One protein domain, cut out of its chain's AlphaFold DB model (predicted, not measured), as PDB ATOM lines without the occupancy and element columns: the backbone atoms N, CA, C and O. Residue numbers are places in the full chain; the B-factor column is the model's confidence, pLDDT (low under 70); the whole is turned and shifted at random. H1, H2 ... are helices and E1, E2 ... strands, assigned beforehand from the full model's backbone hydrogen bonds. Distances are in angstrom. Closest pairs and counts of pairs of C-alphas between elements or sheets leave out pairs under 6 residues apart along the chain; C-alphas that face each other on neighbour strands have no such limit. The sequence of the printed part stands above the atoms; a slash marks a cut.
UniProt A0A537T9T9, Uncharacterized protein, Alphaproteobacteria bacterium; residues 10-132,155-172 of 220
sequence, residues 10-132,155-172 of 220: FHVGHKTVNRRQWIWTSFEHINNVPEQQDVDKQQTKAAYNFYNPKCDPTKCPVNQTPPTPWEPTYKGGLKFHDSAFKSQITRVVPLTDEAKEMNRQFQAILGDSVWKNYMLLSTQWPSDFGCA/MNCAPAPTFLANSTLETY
ATOM      1  N   PHE A  10     -37.138  13.251  14.854       92.50
ATOM      2  CA  PHE A  10     -35.960  13.804  14.197       92.50
ATOM      3  C   PHE A  10     -36.273  14.305  12.791       92.50
ATOM      4  O   PHE A  10     -37.217  13.857  12.137       92.50
ATOM      5  N   HIS A  11     -35.412  15.202  12.319       91.19
ATOM      6  CA  HIS A  11     -35.389  15.680  10.946       91.19
ATOM      7  C   HIS A  11     -34.174  15.127  10.211       91.19
ATOM      8  O   HIS A  11     -33.071  15.075  10.755       91.19
ATOM      9  N   VAL A  12     -34.375  14.754   8.953       91.19
ATOM     10  CA  VAL A  12     -33.307  14.443   8.008       91.19
ATOM     11  C   VAL A  12     -33.319  15.517   6.931       91.19
ATOM     12  O   VAL A  12     -34.214  15.554   6.085       91.19
ATOM     13  N   GLY A  13     -32.330  16.405   6.992       88.25
ATOM     14  CA  GLY A  13     -32.088  17.430   5.983       88.25
ATOM     15  C   GLY A  13     -31.085  16.946   4.939       88.25
ATOM     16  O   GLY A  13     -30.019  16.442   5.293       88.25
ATOM     17  N   HIS A  14     -31.381  17.121   3.652       84.62
ATOM     18  CA  HIS A  14     -30.411  16.864   2.582       84.62
ATOM     19  C   HIS A  14     -30.525  17.872   1.433       84.62
ATOM     20  O   HIS A  14     -31.560  18.498   1.229       84.62
ATOM     21  N   LYS A  15     -29.450  18.035   0.655       82.00
ATOM     22  CA  LYS A  15     -29.433  18.866  -0.561       82.00
ATOM     23  C   LYS A  15     -29.305  17.995  -1.802       82.00
ATOM     24  O   LYS A  15     -28.735  16.908  -1.748       82.00
ATOM     25  N   THR A  16     -29.784  18.497  -2.936       82.50
ATOM     26  CA  THR A  16     -29.467  17.929  -4.255       82.50
ATOM     27  C   THR A  16     -28.893  19.006  -5.170       82.50
ATOM     28  O   THR A  16     -28.962  20.199  -4.866       82.50
ATOM     29  N   VAL A  17     -28.347  18.598  -6.319       77.56
ATOM     30  CA  VAL A  17     -27.773  19.520  -7.315       77.56
ATOM     31  C   VAL A  17     -28.767  20.614  -7.727       77.56
ATOM     32  O   VAL A  17     -28.365  21.764  -7.892       77.56
ATOM     33  N   ASN A  18     -30.051  20.263  -7.838       75.25
ATOM     34  CA  ASN A  18     -31.119  21.156  -8.296       75.25
ATOM     35  C   ASN A  18     -31.998  21.682  -7.146       75.25
ATOM     36  O   ASN A  18     -33.038  22.281  -7.407       75.25
ATOM     37  N   ARG A  19     -31.655  21.372  -5.888       76.75
ATOM     38  CA  ARG A  19     -32.452  21.686  -4.690       76.75
ATOM     39  C   ARG A  19     -31.513  22.017  -3.533       76.75
ATOM     40  O   ARG A  19     -31.186  21.157  -2.713       76.75
ATOM     41  N   ARG A  20     -31.022  23.258  -3.512       76.12
ATOM     42  CA  ARG A  20     -30.023  23.728  -2.532       76.12
ATOM     43  C   ARG A  20     -30.645  24.313  -1.261       76.12
ATOM     44  O   ARG A  20     -29.939  24.430  -0.263       76.12
ATOM     45  N   GLN A  21     -31.949  24.585  -1.287       74.19
ATOM     46  CA  GLN A  21     -32.775  25.152  -0.211       74.19
ATOM     47  C   GLN A  21     -33.125  24.134   0.891       74.19
ATOM     48  O   GLN A  21     -33.977  24.406   1.726       74.19
ATOM     49  N   TRP A  22     -32.427  22.989   0.907       78.62
ATOM     50  CA  TRP A  22     -32.660  21.821   1.758       78.62
ATOM     51  C   TRP A  22     -34.018  21.140   1.536       78.62
ATOM     52  O   TRP A  22     -35.057  21.767   1.390       78.62
ATOM     53  N   ILE A  23     -34.000  19.815   1.514       88.25
ATOM     54  CA  ILE A  23     -35.185  18.964   1.569       88.25
ATOM     55  C   ILE A  23     -35.238  18.400   2.982       88.25
ATOM     56  O   ILE A  23     -34.234  17.878   3.473       88.25
ATOM     57  N   TRP A  24     -36.392  18.526   3.626       89.88
ATOM     58  CA  TRP A  24     -36.597  18.194   5.030       89.88
ATOM     59  C   TRP A  24     -37.555  17.032   5.154       89.88
ATOM     60  O   TRP A  24     -38.721  17.150   4.803       89.88
ATOM     61  N   THR A  25     -37.082  15.914   5.686       93.44
ATOM     62  CA  THR A  25     -37.948  14.779   6.008       93.44
ATOM     63  C   THR A  25     -38.097  14.669   7.514       93.44
ATOM     64  O   THR A  25     -37.090  14.653   8.221       93.44
ATOM     65  N   SER A  26     -39.334  14.606   8.006       94.25
ATOM     66  CA  SER A  26     -39.618  14.552   9.442       94.25
ATOM     67  C   SER A  26     -40.161  13.192   9.864       94.25
ATOM     68  O   SER A  26     -41.016  12.616   9.186       94.25
ATOM     69  N   PHE A  27     -39.660  12.695  10.993       96.31
ATOM     70  CA  PHE A  27     -40.031  11.413  11.579       96.31
ATOM     71  C   PHE A  27     -40.375  11.554  13.059       96.31
ATOM     72  O   PHE A  27     -39.754  12.321  13.800       96.31
ATOM     73  N   GLU A  28     -41.313  10.731  13.517       96.69
ATOM     74  CA  GLU A  28     -41.726  10.657  14.919       96.69
ATOM     75  C   GLU A  28     -41.913   9.230  15.383       96.69
ATOM     76  O   GLU A  28     -42.252   8.346  14.601       96.69
ATOM     77  N   HIS A  29     -41.768   9.013  16.685       97.19
ATOM     78  CA  HIS A  29     -42.138   7.747  17.287       97.19
ATOM     79  C   HIS A  29     -43.664   7.520  17.204       97.19
ATOM     80  O   HIS A  29     -44.459   8.387  17.575       97.19
ATOM     81  N   ILE A  30     -44.099   6.323  16.793       95.50
ATOM     82  CA  ILE A  30     -45.512   5.975  16.507       95.50
ATOM     83  C   ILE A  30     -46.458   6.106  17.710       95.50
ATOM     84  O   ILE A  30     -47.681   6.157  17.557       95.50
ATOM     85  N   ASN A  31     -45.899   6.108  18.920       96.19
ATOM     86  CA  ASN A  31     -46.632   6.255  20.179       96.19
ATOM     87  C   ASN A  31     -46.418   7.627  20.828       96.19
ATOM     88  O   ASN A  31     -46.700   7.771  22.009       96.19
ATOM     89  N   ASN A  32     -45.922   8.637  20.110       96.75
ATOM     90  CA  ASN A  32     -45.771   9.967  20.698       96.75
ATOM     91  C   ASN A  32     -47.105  10.603  21.061       96.75
ATOM     92  O   ASN A  32     -47.300  10.966  22.220       96.75
ATOM     93  N   VAL A  33     -47.992  10.739  20.071       96.75
ATOM     94  CA  VAL A  33     -49.244  11.498  20.177       96.75
ATOM     95  C   VAL A  33     -50.326  10.931  19.249       96.75
ATOM     96  O   VAL A  33     -49.984  10.390  18.188       96.75
ATOM     97  N   PRO A  34     -51.617  11.052  19.607       96.19
ATOM     98  CA  PRO A  34     -52.729  10.783  18.694       96.19
ATOM     99  C   PRO A  34     -52.875  11.894  17.642       96.19
ATOM    100  O   PRO A  34     -52.422  13.023  17.853       96.19
ATOM    101  N   GLU A  35     -53.544  11.598  16.523       94.94
ATOM    102  CA  GLU A  35     -54.101  12.657  15.672       94.94
ATOM    103  C   GLU A  35     -55.296  13.309  16.379       94.94
ATOM    104  O   GLU A  35     -56.045  12.633  17.088       94.94
ATOM    105  N   GLN A  36     -55.492  14.617  16.191       92.81
ATOM    106  CA  GLN A  36     -56.601  15.342  16.822       92.81
ATOM    107  C   GLN A  36     -57.958  14.706  16.485       92.81
ATOM    108  O   GLN A  36     -58.784  14.504  17.369       92.81
ATOM    109  N   GLN A  37     -58.143  14.268  15.237       93.00
ATOM    110  CA  GLN A  37     -59.366  13.587  14.813       93.00
ATOM    111  C   GLN A  37     -59.644  12.272  15.562       93.00
ATOM    112  O   GLN A  37     -60.806  11.914  15.753       93.00
ATOM    113  N   ASP A  38     -58.604  11.552  15.992       94.12
ATOM    114  CA  ASP A  38     -58.758  10.310  16.755       94.12
ATOM    115  C   ASP A  38     -59.167  10.621  18.195       94.12
ATOM    116  O   ASP A  38     -59.950   9.886  18.793       94.12
ATOM    117  N   VAL A  39     -58.668  11.730  18.750       93.12
ATOM    118  CA  VAL A  39     -59.106  12.244  20.055       93.12
ATOM    119  C   VAL A  39     -60.584  12.614  20.004       93.12
ATOM    120  O   VAL A  39     -61.353  12.139  20.839       93.12
ATOM    121  N   ASP A  40     -60.996  13.379  18.992       91.38
ATOM    122  CA  ASP A  40     -62.376  13.856  18.844       91.38
ATOM    123  C   ASP A  40     -63.371  12.692  18.684       91.38
ATOM    124  O   ASP A  40     -64.476  12.722  19.226       91.38
ATOM    125  N   LYS A  41     -62.959  11.626  17.983       94.06
ATOM    126  CA  LYS A  41     -63.746  10.394  17.795       94.06
ATOM    127  C   LYS A  41     -63.625   9.394  18.947       94.06
ATOM    128  O   LYS A  41     -64.260   8.344  18.891       94.06
ATOM    129  N   GLN A  42     -62.813   9.680  19.966       90.69
ATOM    130  CA  GLN A  42     -62.494   8.757  21.066       90.69
ATOM    131  C   GLN A  42     -61.885   7.420  20.587       90.69
ATOM    132  O   GLN A  42     -62.095   6.367  21.183       90.69
ATOM    133  N   GLN A  43     -61.094   7.465  19.513       93.56
ATOM    134  CA  GLN A  43     -60.433   6.328  18.858       93.56
ATOM    135  C   GLN A  43     -58.915   6.326  19.104       93.56
ATOM    136  O   GLN A  43     -58.112   6.061  18.214       93.56
ATOM    137  N   THR A  44     -58.500   6.637  20.331       93.75
ATOM    138  CA  THR A  44     -57.079   6.730  20.695       93.75
ATOM    139  C   THR A  44     -56.509   5.384  21.163       93.75
ATOM    140  O   THR A  44     -57.227   4.512  21.656       93.75
ATOM    141  N   LYS A  45     -55.188   5.196  21.026       93.81
ATOM    142  CA  LYS A  45     -54.475   4.056  21.633       93.81
ATOM    143  C   LYS A  45     -54.568   4.118  23.162       93.81
ATOM    144  O   LYS A  45     -54.744   5.180  23.750       93.81
ATOM    145  N   ALA A  46     -54.320   2.982  23.816       90.69
ATOM    146  CA  ALA A  46     -54.313   2.896  25.277       90.69
ATOM    147  C   ALA A  46     -53.236   3.769  25.952       90.69
ATOM    148  O   ALA A  46     -53.418   4.173  27.101       90.69
ATOM    149  N   ALA A  47     -52.116   4.034  25.270       93.69
ATOM    150  CA  ALA A  47     -51.005   4.810  25.812       93.69
ATOM    151  C   ALA A  47     -50.242   5.573  24.723       93.69
ATOM    152  O   ALA A  47     -50.000   5.042  23.634       93.69
ATOM    153  N   TYR A  48     -49.807   6.784  25.073       96.44
ATOM    154  CA  TYR A  48     -48.870   7.599  24.307       96.44
ATOM    155  C   TYR A  48     -47.798   8.193  25.233       96.44
ATOM    156  O   TYR A  48     -47.998   8.297  26.443       96.44
ATOM    157  N   ASN A  49     -46.671   8.610  24.658       94.88
ATOM    158  CA  ASN A  49     -45.557   9.218  25.386       94.88
ATOM    159  C   ASN A  49     -45.903  10.630  25.892       94.88
ATOM    160  O   ASN A  49     -45.456  11.014  26.970       94.88
ATOM    161  N   PHE A  50     -46.696  11.390  25.125       94.50
ATOM    162  CA  PHE A  50     -47.003  12.804  25.390       94.50
ATOM    163  C   PHE A  50     -48.504  13.114  25.432       94.50
ATOM    164  O   PHE A  50     -48.912  14.275  25.405       94.50
ATOM    165  N   TYR A  51     -49.336  12.076  25.509       94.75
ATOM    166  CA  TYR A  51     -50.781  12.210  25.618       94.75
ATOM    167  C   TYR A  51     -51.356  11.130  26.537       94.75
ATOM    168  O   TYR A  51     -51.066   9.942  26.401       94.75
ATOM    169  N   ASN A  52     -52.197  11.542  27.473       92.75
ATOM    170  CA  ASN A  52     -52.921  10.668  28.373       92.75
ATOM    171  C   ASN A  52     -54.426  10.784  28.079       92.75
ATOM    172  O   ASN A  52     -55.042  11.759  28.513       92.75
ATOM    173  N   PRO A  53     -55.042   9.767  27.443       89.44
ATOM    174  CA  PRO A  53     -56.481   9.752  27.161       89.44
ATOM    175  C   PRO A  53     -57.370   9.853  28.408       89.44
ATOM    176  O   PRO A  53     -58.554  10.145  28.302       89.44
ATOM    177  N   LYS A  54     -56.814   9.584  29.596       88.88
ATOM    178  CA  LYS A  54     -57.518   9.664  30.882       88.88
ATOM    179  C   LYS A  54     -57.312  11.000  31.594       88.88
ATOM    180  O   LYS A  54     -57.768  11.138  32.728       88.88
ATOM    181  N   CYS A  55     -56.562  11.941  31.013       87.12
ATOM    182  CA  CYS A  55     -56.397  13.231  31.663       87.12
ATOM    183  C   CYS A  55     -57.682  14.056  31.568       87.12
ATOM    184  O   CYS A  55     -58.334  14.088  30.530       87.12
ATOM    185  N   ASP A  56     -58.012  14.742  32.659       85.25
ATOM    186  CA  ASP A  56     -59.089  15.725  32.707       85.25
ATOM    187  C   ASP A  56     -58.748  16.902  31.771       85.25
ATOM    188  O   ASP A  56     -57.775  17.613  32.048       85.25
ATOM    189  N   PRO A  57     -59.519  17.143  30.690       79.44
ATOM    190  CA  PRO A  57     -59.222  18.198  29.719       79.44
ATOM    191  C   PRO A  57     -59.129  19.597  30.339       79.44
ATOM    192  O   PRO A  57     -58.412  20.449  29.822       79.44
ATOM    193  N   THR A  58     -59.796  19.836  31.473       81.62
ATOM    194  CA  THR A  58     -59.739  21.127  32.182       81.62
ATOM    195  C   THR A  58     -58.399  21.366  32.881       81.62
ATOM    196  O   THR A  58     -58.042  22.507  33.165       81.62
ATOM    197  N   LYS A  59     -57.641  20.297  33.147       82.50
ATOM    198  CA  LYS A  59     -56.341  20.323  33.844       82.50
ATOM    199  C   LYS A  59     -55.160  20.040  32.920       82.50
ATOM    200  O   LYS A  59     -54.012  20.228  33.310       82.50
ATOM    201  N   CYS A  60     -55.447  19.561  31.717       84.75
ATOM    202  CA  CYS A  60     -54.485  19.065  30.748       84.75
ATOM    203  C   CYS A  60     -54.723  19.759  29.405       84.75
ATOM    204  O   CYS A  60     -55.290  19.158  28.489       84.75
ATOM    205  N   PRO A  61     -54.330  21.036  29.284       87.88
ATOM    206  CA  PRO A  61     -54.514  21.756  28.039       87.88
ATOM    207  C   PRO A  61     -53.689  21.108  26.921       87.88
ATOM    208  O   PRO A  61     -52.555  20.669  27.134       87.88
ATOM    209  N   VAL A  62     -54.278  21.043  25.729       90.44
ATOM    210  CA  VAL A  62     -53.674  20.422  24.545       90.44
ATOM    211  C   VAL A  62     -52.895  21.465  23.747       90.44
ATOM    212  O   VAL A  62     -53.429  22.531  23.452       90.44
ATOM    213  N   ASN A  63     -51.648  21.149  23.389       90.00
ATOM    214  CA  ASN A  63     -50.741  21.975  22.585       90.00
ATOM    215  C   ASN A  63     -50.566  23.409  23.121       90.00
ATOM    216  O   ASN A  63     -50.294  24.331  22.357       90.00
ATOM    217  N   GLN A  64     -50.715  23.616  24.434       85.50
ATOM    218  CA  GLN A  64     -50.548  24.929  25.062       85.50
ATOM    219  C   GLN A  64     -49.158  25.081  25.668       85.50
ATOM    220  O   GLN A  64     -48.639  24.153  26.303       85.50
ATOM    221  N   THR A  65     -48.589  26.275  25.518       79.62
ATOM    222  CA  THR A  65     -47.363  26.671  26.213       79.62
ATOM    223  C   THR A  65     -47.606  26.775  27.721       79.62
ATOM    224  O   THR A  65     -48.718  27.122  28.131       79.62
ATOM    225  N   PRO A  66     -46.583  26.542  28.563       75.31
ATOM    226  CA  PRO A  66     -46.675  26.818  29.994       75.31
ATOM    227  C   PRO A  66     -47.120  28.263  30.289       75.31
ATOM    228  O   PRO A  66     -46.792  29.165  29.511       75.31
ATOM    229  N   PRO A  67     -47.834  28.503  31.405       73.75
ATOM    230  CA  PRO A  67     -48.259  29.843  31.792       73.75
ATOM    231  C   PRO A  67     -47.058  30.770  32.031       73.75
ATOM    232  O   PRO A  67     -46.008  30.351  32.519       73.75
ATOM    233  N   THR A  68     -47.223  32.050  31.693       68.88
ATOM    234  CA  THR A  68     -46.216  33.096  31.913       68.88
ATOM    235  C   THR A  68     -46.295  33.668  33.335       68.88
ATOM    236  O   THR A  68     -47.402  33.767  33.868       68.88
ATOM    237  N   PRO A  69     -45.180  34.143  33.924       64.12
ATOM    238  CA  PRO A  69     -43.848  34.270  33.325       64.12
ATOM    239  C   PRO A  69     -43.095  32.932  33.254       64.12
ATOM    240  O   PRO A  69     -43.016  32.190  34.230       64.12
ATOM    241  N   TRP A  70     -42.514  32.640  32.085       56.12
ATOM    242  CA  TRP A  70     -41.581  31.526  31.925       56.12
ATOM    243  C   TRP A  70     -40.182  32.028  32.283       56.12
ATOM    244  O   TRP A  70     -39.519  32.664  31.471       56.12
ATOM    245  N   GLU A  71     -39.760  31.790  33.522       54.22
ATOM    246  CA  GLU A  71     -38.432  32.156  34.025       54.22
ATOM    247  C   GLU A  71     -37.548  30.899  34.047       54.22
ATOM    248  O   GLU A  71     -37.510  30.204  35.065       54.22
ATOM    249  N   PRO A  72     -36.851  30.533  32.952       54.22
ATOM    250  CA  PRO A  72     -35.868  29.460  32.980       54.22
ATOM    251  C   PRO A  72     -34.688  29.938  33.824       54.22
ATOM    252  O   PRO A  72     -33.740  30.548  33.332       54.22
ATOM    253  N   THR A  73     -34.734  29.701  35.132       51.28
ATOM    254  CA  THR A  73     -33.608  30.089  35.978       51.28
ATOM    255  C   THR A  73     -32.388  29.253  35.575       51.28
ATOM    256  O   THR A  73     -32.282  28.073  35.898       51.28
ATOM    257  N   TYR A  74     -31.421  29.868  34.885       49.78
ATOM    258  CA  TYR A  74     -30.149  29.230  34.499       49.78
ATOM    259  C   TYR A  74     -29.430  28.584  35.704       49.78
ATOM    260  O   TYR A  74     -28.683  27.620  35.565       49.78
ATOM    261  N   LYS A  75     -29.701  29.087  36.915       50.38
ATOM    262  CA  LYS A  75     -29.144  28.601  38.185       50.38
ATOM    263  C   LYS A  75     -29.947  27.466  38.850       50.38
ATOM    264  O   LYS A  75     -29.452  26.883  39.808       50.38
ATOM    265  N   GLY A  76     -31.154  27.141  38.373       48.97
ATOM    266  CA  GLY A  76     -32.052  26.140  38.974       48.97
ATOM    267  C   GLY A  76     -31.925  24.717  38.411       48.97
ATOM    268  O   GLY A  76     -32.526  23.782  38.952       48.97
ATOM    269  N   GLY A  77     -31.136  24.538  37.346       50.78
ATOM    270  CA  GLY A  77     -31.144  23.323  36.526       50.78
ATOM    271  C   GLY A  77     -32.408  23.221  35.660       50.78
ATOM    272  O   GLY A  77     -33.290  24.069  35.736       50.78
ATOM    273  N   LEU A  78     -32.518  22.170  34.838       51.00
ATOM    274  CA  LEU A  78     -33.722  21.849  34.049       51.00
ATOM    275  C   LEU A  78     -34.870  21.359  34.958       51.00
ATOM    276  O   LEU A  78     -35.337  20.228  34.837       51.00
ATOM    277  N   LYS A  79     -35.280  22.166  35.938       50.31
ATOM    278  CA  LYS A  79     -36.445  21.889  36.775       50.31
ATOM    279  C   LYS A  79     -37.631  22.632  36.186       50.31
ATOM    280  O   LYS A  79     -37.630  23.856  36.130       50.31
ATOM    281  N   PHE A  80     -38.644  21.887  35.754       54.22
ATOM    282  CA  PHE A  80     -39.936  22.474  35.418       54.22
ATOM    283  C   PHE A  80     -40.473  23.175  36.672       54.22
ATOM    284  O   PHE A  80     -40.663  22.537  37.706       54.22
ATOM    285  N   HIS A  81     -40.621  24.499  36.589       54.47
ATOM    286  CA  HIS A  81     -40.956  25.360  37.726       54.47
ATOM    287  C   HIS A  81     -42.357  25.086  38.287       54.47
ATOM    288  O   HIS A  81     -42.589  25.304  39.474       54.47
ATOM    289  N   ASP A  82     -43.252  24.543  37.461       60.47
ATOM    290  CA  ASP A  82     -44.595  24.147  37.853       60.47
ATOM    291  C   ASP A  82     -44.862  22.687  37.457       60.47
ATOM    292  O   ASP A  82     -44.932  22.341  36.280       60.47
ATOM    293  N   SER A  83     -44.993  21.814  38.458       61.84
ATOM    294  CA  SER A  83     -45.350  20.401  38.255       61.84
ATOM    295  C   SER A  83     -46.842  20.178  37.972       61.84
ATOM    296  O   SER A  83     -47.236  19.064  37.605       61.84
ATOM    297  N   ALA A  84     -47.673  21.212  38.159       68.00
ATOM    298  CA  ALA A  84     -49.109  21.159  37.918       68.00
ATOM    299  C   ALA A  84     -49.441  21.306  36.429       68.00
ATOM    300  O   ALA A  84     -50.350  20.627  35.948       68.00
ATOM    301  N   PHE A  85     -48.685  22.118  35.683       74.94
ATOM    302  CA  PHE A  85     -48.884  22.257  34.245       74.94
ATOM    303  C   PHE A  85     -48.323  21.054  33.477       74.94
ATOM    304  O   PHE A  85     -47.116  20.810  33.443       74.94
ATOM    305  N   LYS A  86     -49.211  20.306  32.818       77.06
ATOM    306  CA  LYS A  86     -48.859  19.155  31.979       77.06
ATOM    307  C   LYS A  86     -49.497  19.309  30.608       77.06
ATOM    308  O   LYS A  86     -50.616  18.840  30.395       77.06
ATOM    309  N   SER A  87     -48.776  19.953  29.691       83.81
ATOM    310  CA  SER A  87     -49.225  20.056  28.300       83.81
ATOM    311  C   SER A  87     -49.463  18.654  27.740       83.81
ATOM    312  O   SER A  87     -48.600  17.779  27.851       83.81
ATOM    313  N   GLN A  88     -50.659  18.423  27.211       92.12
ATOM    314  CA  GLN A  88     -50.948  17.254  26.391       92.12
ATOM    315  C   GLN A  88     -50.633  17.600  24.949       92.12
ATOM    316  O   GLN A  88     -50.839  18.737  24.536       92.12
ATOM    317  N   ILE A  89     -50.166  16.630  24.173       94.00
ATOM    318  CA  ILE A  89     -49.827  16.880  22.777       94.00
ATOM    319  C   ILE A  89     -50.730  16.054  21.868       94.00
ATOM    320  O   ILE A  89     -50.890  14.849  22.055       94.00
ATOM    321  N   THR A  90     -51.299  16.710  20.864       94.88
ATOM    322  CA  THR A  90     -52.003  16.066  19.751       94.88
ATOM    323  C   THR A  90     -51.411  16.550  18.440       94.88
ATOM    324  O   THR A  90     -50.862  17.653  18.358       94.88
ATOM    325  N   ARG A  91     -51.532  15.728  17.398       94.19
ATOM    326  CA  ARG A  91     -51.163  16.123  16.043       94.19
ATOM    327  C   ARG A  91     -52.312  16.866  15.377       94.19
ATOM    328  O   ARG A  91     -53.359  16.270  15.125       94.19
ATOM    329  N   VAL A  92     -52.088  18.147  15.085       90.44
ATOM    330  CA  VAL A  92     -53.090  19.028  14.457       90.44
ATOM    331  C   VAL A  92     -53.222  18.747  12.962       90.44
ATOM    332  O   VAL A  92     -54.333  18.605  12.461       90.44
ATOM    333  N   VAL A  93     -52.094  18.632  12.252       87.25
ATOM    334  CA  VAL A  93     -52.073  18.311  10.818       87.25
ATOM    335  C   VAL A  93     -51.965  16.791  10.662       87.25
ATOM    336  O   VAL A  93     -50.913  16.236  10.990       87.25
ATOM    337  N   PRO A  94     -53.021  16.091  10.212       89.81
ATOM    338  CA  PRO A  94     -52.995  14.637  10.091       89.81
ATOM    339  C   PRO A  94     -51.988  14.186   9.029       89.81
ATOM    340  O   PRO A  94     -51.660  14.933   8.105       89.81
ATOM    341  N   LEU A  95     -51.528  12.935   9.127       92.25
ATOM    342  CA  LEU A  95     -50.742  12.346   8.045       92.25
ATOM    343  C   LEU A  95     -51.625  12.213   6.799       92.25
ATOM    344  O   LEU A  95     -52.777  11.769   6.893       92.25
ATOM    345  N   THR A  96     -51.064  12.538   5.634       92.44
ATOM    346  CA  THR A  96     -51.737  12.294   4.354       92.44
ATOM    347  C   THR A  96     -51.854  10.794   4.085       92.44
ATOM    348  O   THR A  96     -51.135   9.977   4.674       92.44
ATOM    349  N   ASP A  97     -52.752  10.410   3.182       94.75
ATOM    350  CA  ASP A  97     -52.946   9.002   2.833       94.75
ATOM    351  C   ASP A  97     -51.700   8.403   2.164       94.75
ATOM    352  O   ASP A  97     -51.366   7.243   2.412       94.75
ATOM    353  N   GLU A  98     -50.950   9.208   1.410       94.75
ATOM    354  CA  GLU A  98     -49.675   8.816   0.804       94.75
ATOM    355  C   GLU A  98     -48.611   8.557   1.871       94.75
ATOM    356  O   GLU A  98     -47.906   7.549   1.806       94.75
ATOM    357  N   ALA A  99     -48.514   9.418   2.891       95.12
ATOM    358  CA  ALA A  99     -47.601   9.202   4.011       95.12
ATOM    359  C   ALA A  99     -47.987   7.943   4.800       95.12
ATOM    360  O   ALA A  99     -47.122   7.152   5.181       95.12
ATOM    361  N   LYS A 100     -49.288   7.706   5.021       95.69
ATOM    362  CA  LYS A 100     -49.789   6.485   5.672       95.69
ATOM    363  C   LYS A 100     -49.456   5.236   4.857       95.69
ATOM    364  O   LYS A 100     -49.014   4.247   5.436       95.69
ATOM    365  N   GLU A 101     -49.628   5.274   3.539       96.75
ATOM    366  CA  GLU A 101     -49.272   4.167   2.648       96.75
ATOM    367  C   GLU A 101     -47.765   3.903   2.635       96.75
ATOM    368  O   GLU A 101     -47.342   2.765   2.828       96.75
ATOM    369  N   MET A 102     -46.946   4.947   2.516       96.31
ATOM    370  CA  MET A 102     -45.492   4.807   2.571       96.31
ATOM    371  C   MET A 102     -45.043   4.206   3.905       96.31
ATOM    372  O   MET A 102     -44.250   3.267   3.929       96.31
ATOM    373  N   ASN A 103     -45.608   4.673   5.020       97.19
ATOM    374  CA  ASN A 103     -45.355   4.072   6.322       97.19
ATOM    375  C   ASN A 103     -45.727   2.587   6.349       97.19
ATOM    376  O   ASN A 103     -44.917   1.789   6.806       97.19
ATOM    377  N   ARG A 104     -46.896   2.182   5.832       96.06
ATOM    378  CA  ARG A 104     -47.281   0.757   5.773       96.06
ATOM    379  C   ARG A 104     -46.244  -0.086   5.029       96.06
ATOM    380  O   ARG A 104     -45.834  -1.127   5.540       96.06
ATOM    381  N   GLN A 105     -45.793   0.377   3.864       96.06
ATOM    382  CA  GLN A 105     -44.806  -0.336   3.049       96.06
ATOM    383  C   GLN A 105     -43.461  -0.472   3.767       96.06
ATOM    384  O   GLN A 105     -42.899  -1.565   3.823       96.06
ATOM    385  N   PHE A 106     -42.959   0.611   4.364       94.56
ATOM    386  CA  PHE A 106     -41.689   0.572   5.087       94.56
ATOM    387  C   PHE A 106     -41.786  -0.272   6.360       94.56
ATOM    388  O   PHE A 106     -40.906  -1.083   6.630       94.56
ATOM    389  N   GLN A 107     -42.881  -0.177   7.110       94.75
ATOM    390  CA  GLN A 107     -43.085  -0.987   8.314       94.75
ATOM    391  C   GLN A 107     -43.045  -2.495   8.026       94.75
ATOM    392  O   GLN A 107     -42.510  -3.252   8.833       94.75
ATOM    393  N   ALA A 108     -43.513  -2.931   6.851       93.75
ATOM    394  CA  ALA A 108     -43.443  -4.332   6.439       93.75
ATOM    395  C   ALA A 108     -42.006  -4.849   6.219       93.75
ATOM    396  O   ALA A 108     -41.773  -6.053   6.317       93.75
ATOM    397  N   ILE A 109     -41.039  -3.964   5.945       96.06
ATOM    398  CA  ILE A 109     -39.644  -4.336   5.648       96.06
ATOM    399  C   ILE A 109     -38.655  -3.984   6.768       96.06
ATOM    400  O   ILE A 109     -37.534  -4.486   6.771       96.06
ATOM    401  N   LEU A 110     -39.048  -3.146   7.735       94.56
ATOM    402  CA  LEU A 110     -38.180  -2.720   8.843       94.56
ATOM    403  C   LEU A 110     -37.891  -3.836   9.864       94.56
ATOM    404  O   LEU A 110     -36.957  -3.692  10.662       94.56
ATOM    405  N   GLY A 111     -38.655  -4.935   9.836       90.00
ATOM    406  CA  GLY A 111     -38.457  -6.112  10.684       90.00
ATOM    407  C   GLY A 111     -38.377  -5.755  12.169       90.00
ATOM    408  O   GLY A 111     -39.195  -4.993  12.678       90.00
ATOM    409  N   ASP A 112     -37.358  -6.270  12.859       93.19
ATOM    410  CA  ASP A 112     -37.099  -5.985  14.278       93.19
ATOM    411  C   ASP A 112     -36.148  -4.809  14.531       93.19
ATOM    412  O   ASP A 112     -35.667  -4.616  15.650       93.19
ATOM    413  N   SER A 113     -35.889  -3.979  13.519       95.75
ATOM    414  CA  SER A 113     -35.065  -2.785  13.707       95.75
ATOM    415  C   SER A 113     -35.736  -1.762  14.629       95.75
ATOM    416  O   SER A 113     -36.961  -1.682  14.736       95.75
ATOM    417  N   VAL A 114     -34.922  -0.907  15.260       94.25
ATOM    418  CA  VAL A 114     -35.412   0.204  16.097       94.25
ATOM    419  C   VAL A 114     -36.367   1.132  15.334       94.25
ATOM    420  O   VAL A 114     -37.286   1.701  15.926       94.25
ATOM    421  N   TRP A 115     -36.187   1.234  14.015       94.88
ATOM    422  CA  TRP A 115     -36.925   2.126  13.129       94.88
ATOM    423  C   TRP A 115     -38.392   1.749  12.961       94.88
ATOM    424  O   TRP A 115     -39.188   2.630  12.660       94.88
ATOM    425  N   LYS A 116     -38.786   0.499  13.248       95.50
ATOM    426  CA  LYS A 116     -40.206   0.098  13.255       95.50
ATOM    427  C   LYS A 116     -41.055   0.929  14.225       95.50
ATOM    428  O   LYS A 116     -42.262   1.066  14.066       95.50
ATOM    429  N   ASN A 117     -40.415   1.538  15.224       95.88
ATOM    430  CA  ASN A 117     -41.081   2.404  16.192       95.88
ATOM    431  C   ASN A 117     -41.263   3.847  15.703       95.88
ATOM    432  O   ASN A 117     -41.827   4.652  16.442       95.88
ATOM    433  N   TYR A 118     -40.805   4.188  14.498       97.12
ATOM    434  CA  TYR A 118     -40.885   5.531  13.932       97.12
ATOM    435  C   TYR A 118     -41.701   5.536  12.642       97.12
ATOM    436  O   TYR A 118     -41.735   4.555  11.904       97.12
ATOM    437  N   MET A 119     -42.363   6.654  12.375       96.88
ATOM    438  CA  MET A 119     -43.137   6.889  11.164       96.88
ATOM    439  C   MET A 119     -42.690   8.180  10.491       96.88
ATOM    440  O   MET A 119     -42.355   9.159  11.159       96.88
ATOM    441  N   LEU A 120     -42.707   8.163   9.164       97.00
ATOM    442  CA  LEU A 120     -42.621   9.342   8.321       97.00
ATOM    443  C   LEU A 120     -43.853  10.215   8.557       97.00
ATOM    444  O   LEU A 120     -44.981   9.728   8.472       97.00
ATOM    445  N   LEU A 121     -43.641  11.504   8.797       95.44
ATOM    446  CA  LEU A 121     -44.718  12.487   8.757       95.44
ATOM    447  C   LEU A 121     -44.933  12.977   7.326       95.44
ATOM    448  O   LEU A 121     -46.012  12.821   6.767       95.44
ATOM    449  N   SER A 122     -43.884  13.558   6.739       94.19
ATOM    450  CA  SER A 122     -43.820  13.985   5.341       94.19
ATOM    451  C   SER A 122     -42.393  14.427   4.989       94.19
ATOM    452  O   SER A 122     -41.514  14.508   5.857       94.19
ATOM    453  N   THR A 123     -42.191  14.756   3.715       92.94
ATOM    454  CA  THR A 123     -40.994  15.418   3.198       92.94
ATOM    455  C   THR A 123     -41.378  16.774   2.618       92.94
ATOM    456  O   THR A 123     -42.145  16.848   1.659       92.94
ATOM    457  N   GLN A 124     -40.817  17.843   3.179       91.06
ATOM    458  CA  GLN A 124     -40.950  19.200   2.673       91.06
ATOM    459  C   GLN A 124     -39.805  19.540   1.713       91.06
ATOM    460  O   GLN A 124     -38.633  19.289   2.006       91.06
ATOM    461  N   TRP A 125     -40.142  20.091   0.552       91.06
ATOM    462  CA  TRP A 125     -39.198  20.398  -0.523       91.06
ATOM    463  C   TRP A 125     -39.553  21.720  -1.225       91.06
ATOM    464  O   TRP A 125     -40.717  22.121  -1.208       91.06
ATOM    465  N   PRO A 126     -38.585  22.402  -1.866       89.06
ATOM    466  CA  PRO A 126     -38.847  23.644  -2.589       89.06
ATOM    467  C   PRO A 126     -39.519  23.340  -3.935       89.06
ATOM    468  O   PRO A 126     -38.897  22.789  -4.860       89.06
ATOM    469  N   SER A 127     -40.807  23.658  -4.021       90.81
ATOM    470  CA  SER A 127     -41.658  23.332  -5.162       90.81
ATOM    471  C   SER A 127     -41.566  24.294  -6.332       90.81
ATOM    472  O   SER A 127     -41.849  23.890  -7.459       90.81
ATOM    473  N   ASP A 128     -41.077  25.515  -6.120       88.25
ATOM    474  CA  ASP A 128     -40.749  26.411  -7.221       88.25
ATOM    475  C   ASP A 128     -39.446  25.941  -7.881       88.25
ATOM    476  O   ASP A 128     -38.335  26.180  -7.401       88.25
ATOM    477  N   PHE A 129     -39.585  25.253  -9.017       85.88
ATOM    478  CA  PHE A 129     -38.464  24.727  -9.793       85.88
ATOM    479  C   PHE A 129     -37.558  25.832 -10.350       85.88
ATOM    480  O   PHE A 129     -36.355  25.597 -10.480       85.88
ATOM    481  N   GLY A 130     -38.115  27.001 -10.684       82.50
ATOM    482  CA  GLY A 130     -37.364  28.131 -11.222       82.50
ATOM    483  C   GLY A 130     -36.481  28.755 -10.150       82.50
ATOM    484  O   GLY A 130     -35.278  28.910 -10.354       82.50
ATOM    485  N   CYS A 131     -37.056  29.015  -8.974       78.94
ATOM    486  CA  CYS A 131     -36.319  29.472  -7.798       78.94
ATOM    487  C   CYS A 131     -35.280  28.434  -7.343       78.94
ATOM    488  O   CYS A 131     -34.098  28.751  -7.195       78.94
ATOM    489  N   ALA A 132     -35.682  27.169  -7.185       80.38
ATOM    490  CA  ALA A 132     -34.813  26.126  -6.643       80.38
ATOM    491  C   ALA A 132     -33.662  25.742  -7.589       80.38
ATOM    492  O   ALA A 132     -32.603  25.293  -7.143       80.38
ATOM    493  N   MET A 155     -36.585  32.399   0.075       65.25
ATOM    494  CA  MET A 155     -35.313  31.657   0.114       65.25
ATOM    495  C   MET A 155     -35.508  30.132   0.192       65.25
ATOM    496  O   MET A 155     -34.572  29.376  -0.070       65.25
ATOM    497  N   ASN A 156     -36.720  29.682   0.524       75.25
ATOM    498  CA  ASN A 156     -37.118  28.288   0.586       75.25
ATOM    499  C   ASN A 156     -37.873  27.826  -0.673       75.25
ATOM    500  O   ASN A 156     -38.276  26.667  -0.733       75.25
ATOM    501  N   CYS A 157     -38.021  28.688  -1.687       80.75
ATOM    502  CA  CYS A 157     -38.547  28.378  -3.016       80.75
ATOM    503  C   CYS A 157     -39.862  27.569  -3.011       80.75
ATOM    504  O   CYS A 157     -39.946  26.489  -3.599       80.75
ATOM    505  N   ALA A 158     -40.887  28.107  -2.357       85.00
ATOM    506  CA  ALA A 158     -42.227  27.567  -2.164       85.00
ATOM    507  C   ALA A 158     -42.226  26.174  -1.507       85.00
ATOM    508  O   ALA A 158     -42.415  25.171  -2.202       85.00
ATOM    509  N   PRO A 159     -42.027  26.072  -0.178       86.50
ATOM    510  CA  PRO A 159     -42.080  24.798   0.536       86.50
ATOM    511  C   PRO A 159     -43.386  24.033   0.291       86.50
ATOM    512  O   PRO A 159     -44.479  24.545   0.540       86.50
ATOM    513  N   ALA A 160     -43.265  22.782  -0.149       89.19
ATOM    514  CA  ALA A 160     -44.370  21.848  -0.316       89.19
ATOM    515  C   ALA A 160     -44.109  20.559   0.485       89.19
ATOM    516  O   ALA A 160     -43.030  19.991   0.334       89.19
ATOM    517  N   PRO A 161     -45.064  20.066   1.300       88.69
ATOM    518  CA  PRO A 161     -46.327  20.730   1.619       88.69
ATOM    519  C   PRO A 161     -46.087  22.027   2.402       88.69
ATOM    520  O   PRO A 161     -45.097  22.149   3.120       88.69
ATOM    521  N   THR A 162     -46.998  22.991   2.272       83.94
ATOM    522  CA  THR A 162     -46.899  24.276   2.985       83.94
ATOM    523  C   THR A 162     -46.916  24.080   4.498       83.94
ATOM    524  O   THR A 162     -46.169  24.760   5.197       83.94
ATOM    525  N   PHE A 163     -47.709  23.113   4.977       86.12
ATOM    526  CA  PHE A 163     -47.834  22.772   6.391       86.12
ATOM    527  C   PHE A 163     -47.257  21.381   6.695       86.12
ATOM    528  O   PHE A 163     -47.741  20.370   6.188       86.12
ATOM    529  N   LEU A 164     -46.226  21.338   7.534       87.62
ATOM    530  CA  LEU A 164     -45.586  20.165   8.114       87.62
ATOM    531  C   LEU A 164     -45.028  20.516   9.500       87.62
ATOM    532  O   LEU A 164     -44.136  21.355   9.615       87.62
ATOM    533  N   ALA A 165     -45.524  19.841  10.535       89.12
ATOM    534  CA  ALA A 165     -45.004  19.935  11.895       89.12
ATOM    535  C   ALA A 165     -44.761  18.541  12.472       89.12
ATOM    536  O   ALA A 165     -45.586  17.639  12.317       89.12
ATOM    537  N   ASN A 166     -43.655  18.396  13.187       92.31
ATOM    538  CA  ASN A 166     -43.419  17.359  14.169       92.31
ATOM    539  C   ASN A 166     -44.065  17.813  15.481       92.31
ATOM    540  O   ASN A 166     -43.597  18.734  16.145       92.31
ATOM    541  N   SER A 167     -45.159  17.173  15.868       93.12
ATOM    542  CA  SER A 167     -45.913  17.462  17.081       93.12
ATOM    543  C   SER A 167     -45.072  17.467  18.355       93.12
ATOM    544  O   SER A 167     -45.480  18.106  19.314       93.12
ATOM    545  N   THR A 168     -43.930  16.771  18.407       89.81
ATOM    546  CA  THR A 168     -43.060  16.801  19.600       89.81
ATOM    547  C   THR A 168     -41.919  17.810  19.540       89.81
ATOM    548  O   THR A 168     -41.475  18.265  20.594       89.81
ATOM    549  N   LEU A 169     -41.432  18.152  18.346       87.88
ATOM    550  CA  LEU A 169     -40.341  19.120  18.172       87.88
ATOM    551  C   LEU A 169     -40.871  20.550  17.967       87.88
ATOM    552  O   LEU A 169     -40.284  21.500  18.478       87.88
ATOM    553  N   GLU A 170     -42.026  20.697  17.317       86.00
ATOM    554  CA  GLU A 170     -42.720  21.961  17.044       86.00
ATOM    555  C   GLU A 170     -44.094  22.028  17.733       86.00
ATOM    556  O   GLU A 170     -45.042  22.602  17.199       86.00
ATOM    557  N   THR A 171     -44.212  21.451  18.934       86.38
ATOM    558  CA  THR A 171     -45.463  21.286  19.704       86.38
ATOM    559  C   THR A 171     -46.413  22.481  19.650       86.38
ATOM    560  O   THR A 171     -47.614  22.299  19.447       86.38
ATOM    561  N   TYR A 172     -45.874  23.690  19.834       82.69
ATOM    562  CA  TYR A 172     -46.633  24.939  19.968       82.69
ATOM    563  C   TYR A 172     -46.694  25.769  18.683       82.69
ATOM    564  O   TYR A 172     -47.321  26.821  18.669       82.69
TER     565      TYR A 172
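What this domain is: This is residues 10 to 132 and 155 to 172 of the 220 residues of an uncharacterized protein of Alphaproteobacteria bacterium (UniProt A0A537T9T9). There is little regular structure: a twisted antiparallel sheet, E1 E2 E3, has H2 packed on E3, and a long link, residues 41 to 96, joins H1 to H2. Four named helices and three named strands hold 53 of 141 printed residues, class mixed. The whole is loose, radius of gyration of the C-alphas 18.0 A, spanning 49 by 38 by 29 A.

Where its parts are: Find E1, residues 10 to 16, starting at C-alpha (-35.960, 13.804, 14.197), then E2, 19 to 29, 27.8 A long. Next come H1, 36 to 40, H2, 97 to 109, H3, 114 to 117, E3, 118 to 126, and H4, 129 to 132, ending at C-alpha (-34.813, 26.126, -6.643).

How they stand to each other: In the hairpin E1 and E2, N 12 and O 25 are 2.8 A apart. H2 is on the sheet, closest C-alphas Asn 103 and Met 119, 6.0 A; H3 and H4 only graze it. In H2, 8 of 9 O i to N i+4 pairs are within hydrogen-bond range.

The domain as a whole: Residues 133 to 154 are cut out, C-alphas 132 and 155 being 8.7 A apart. Residues 68 to 84 and 155 have pLDDT under 70.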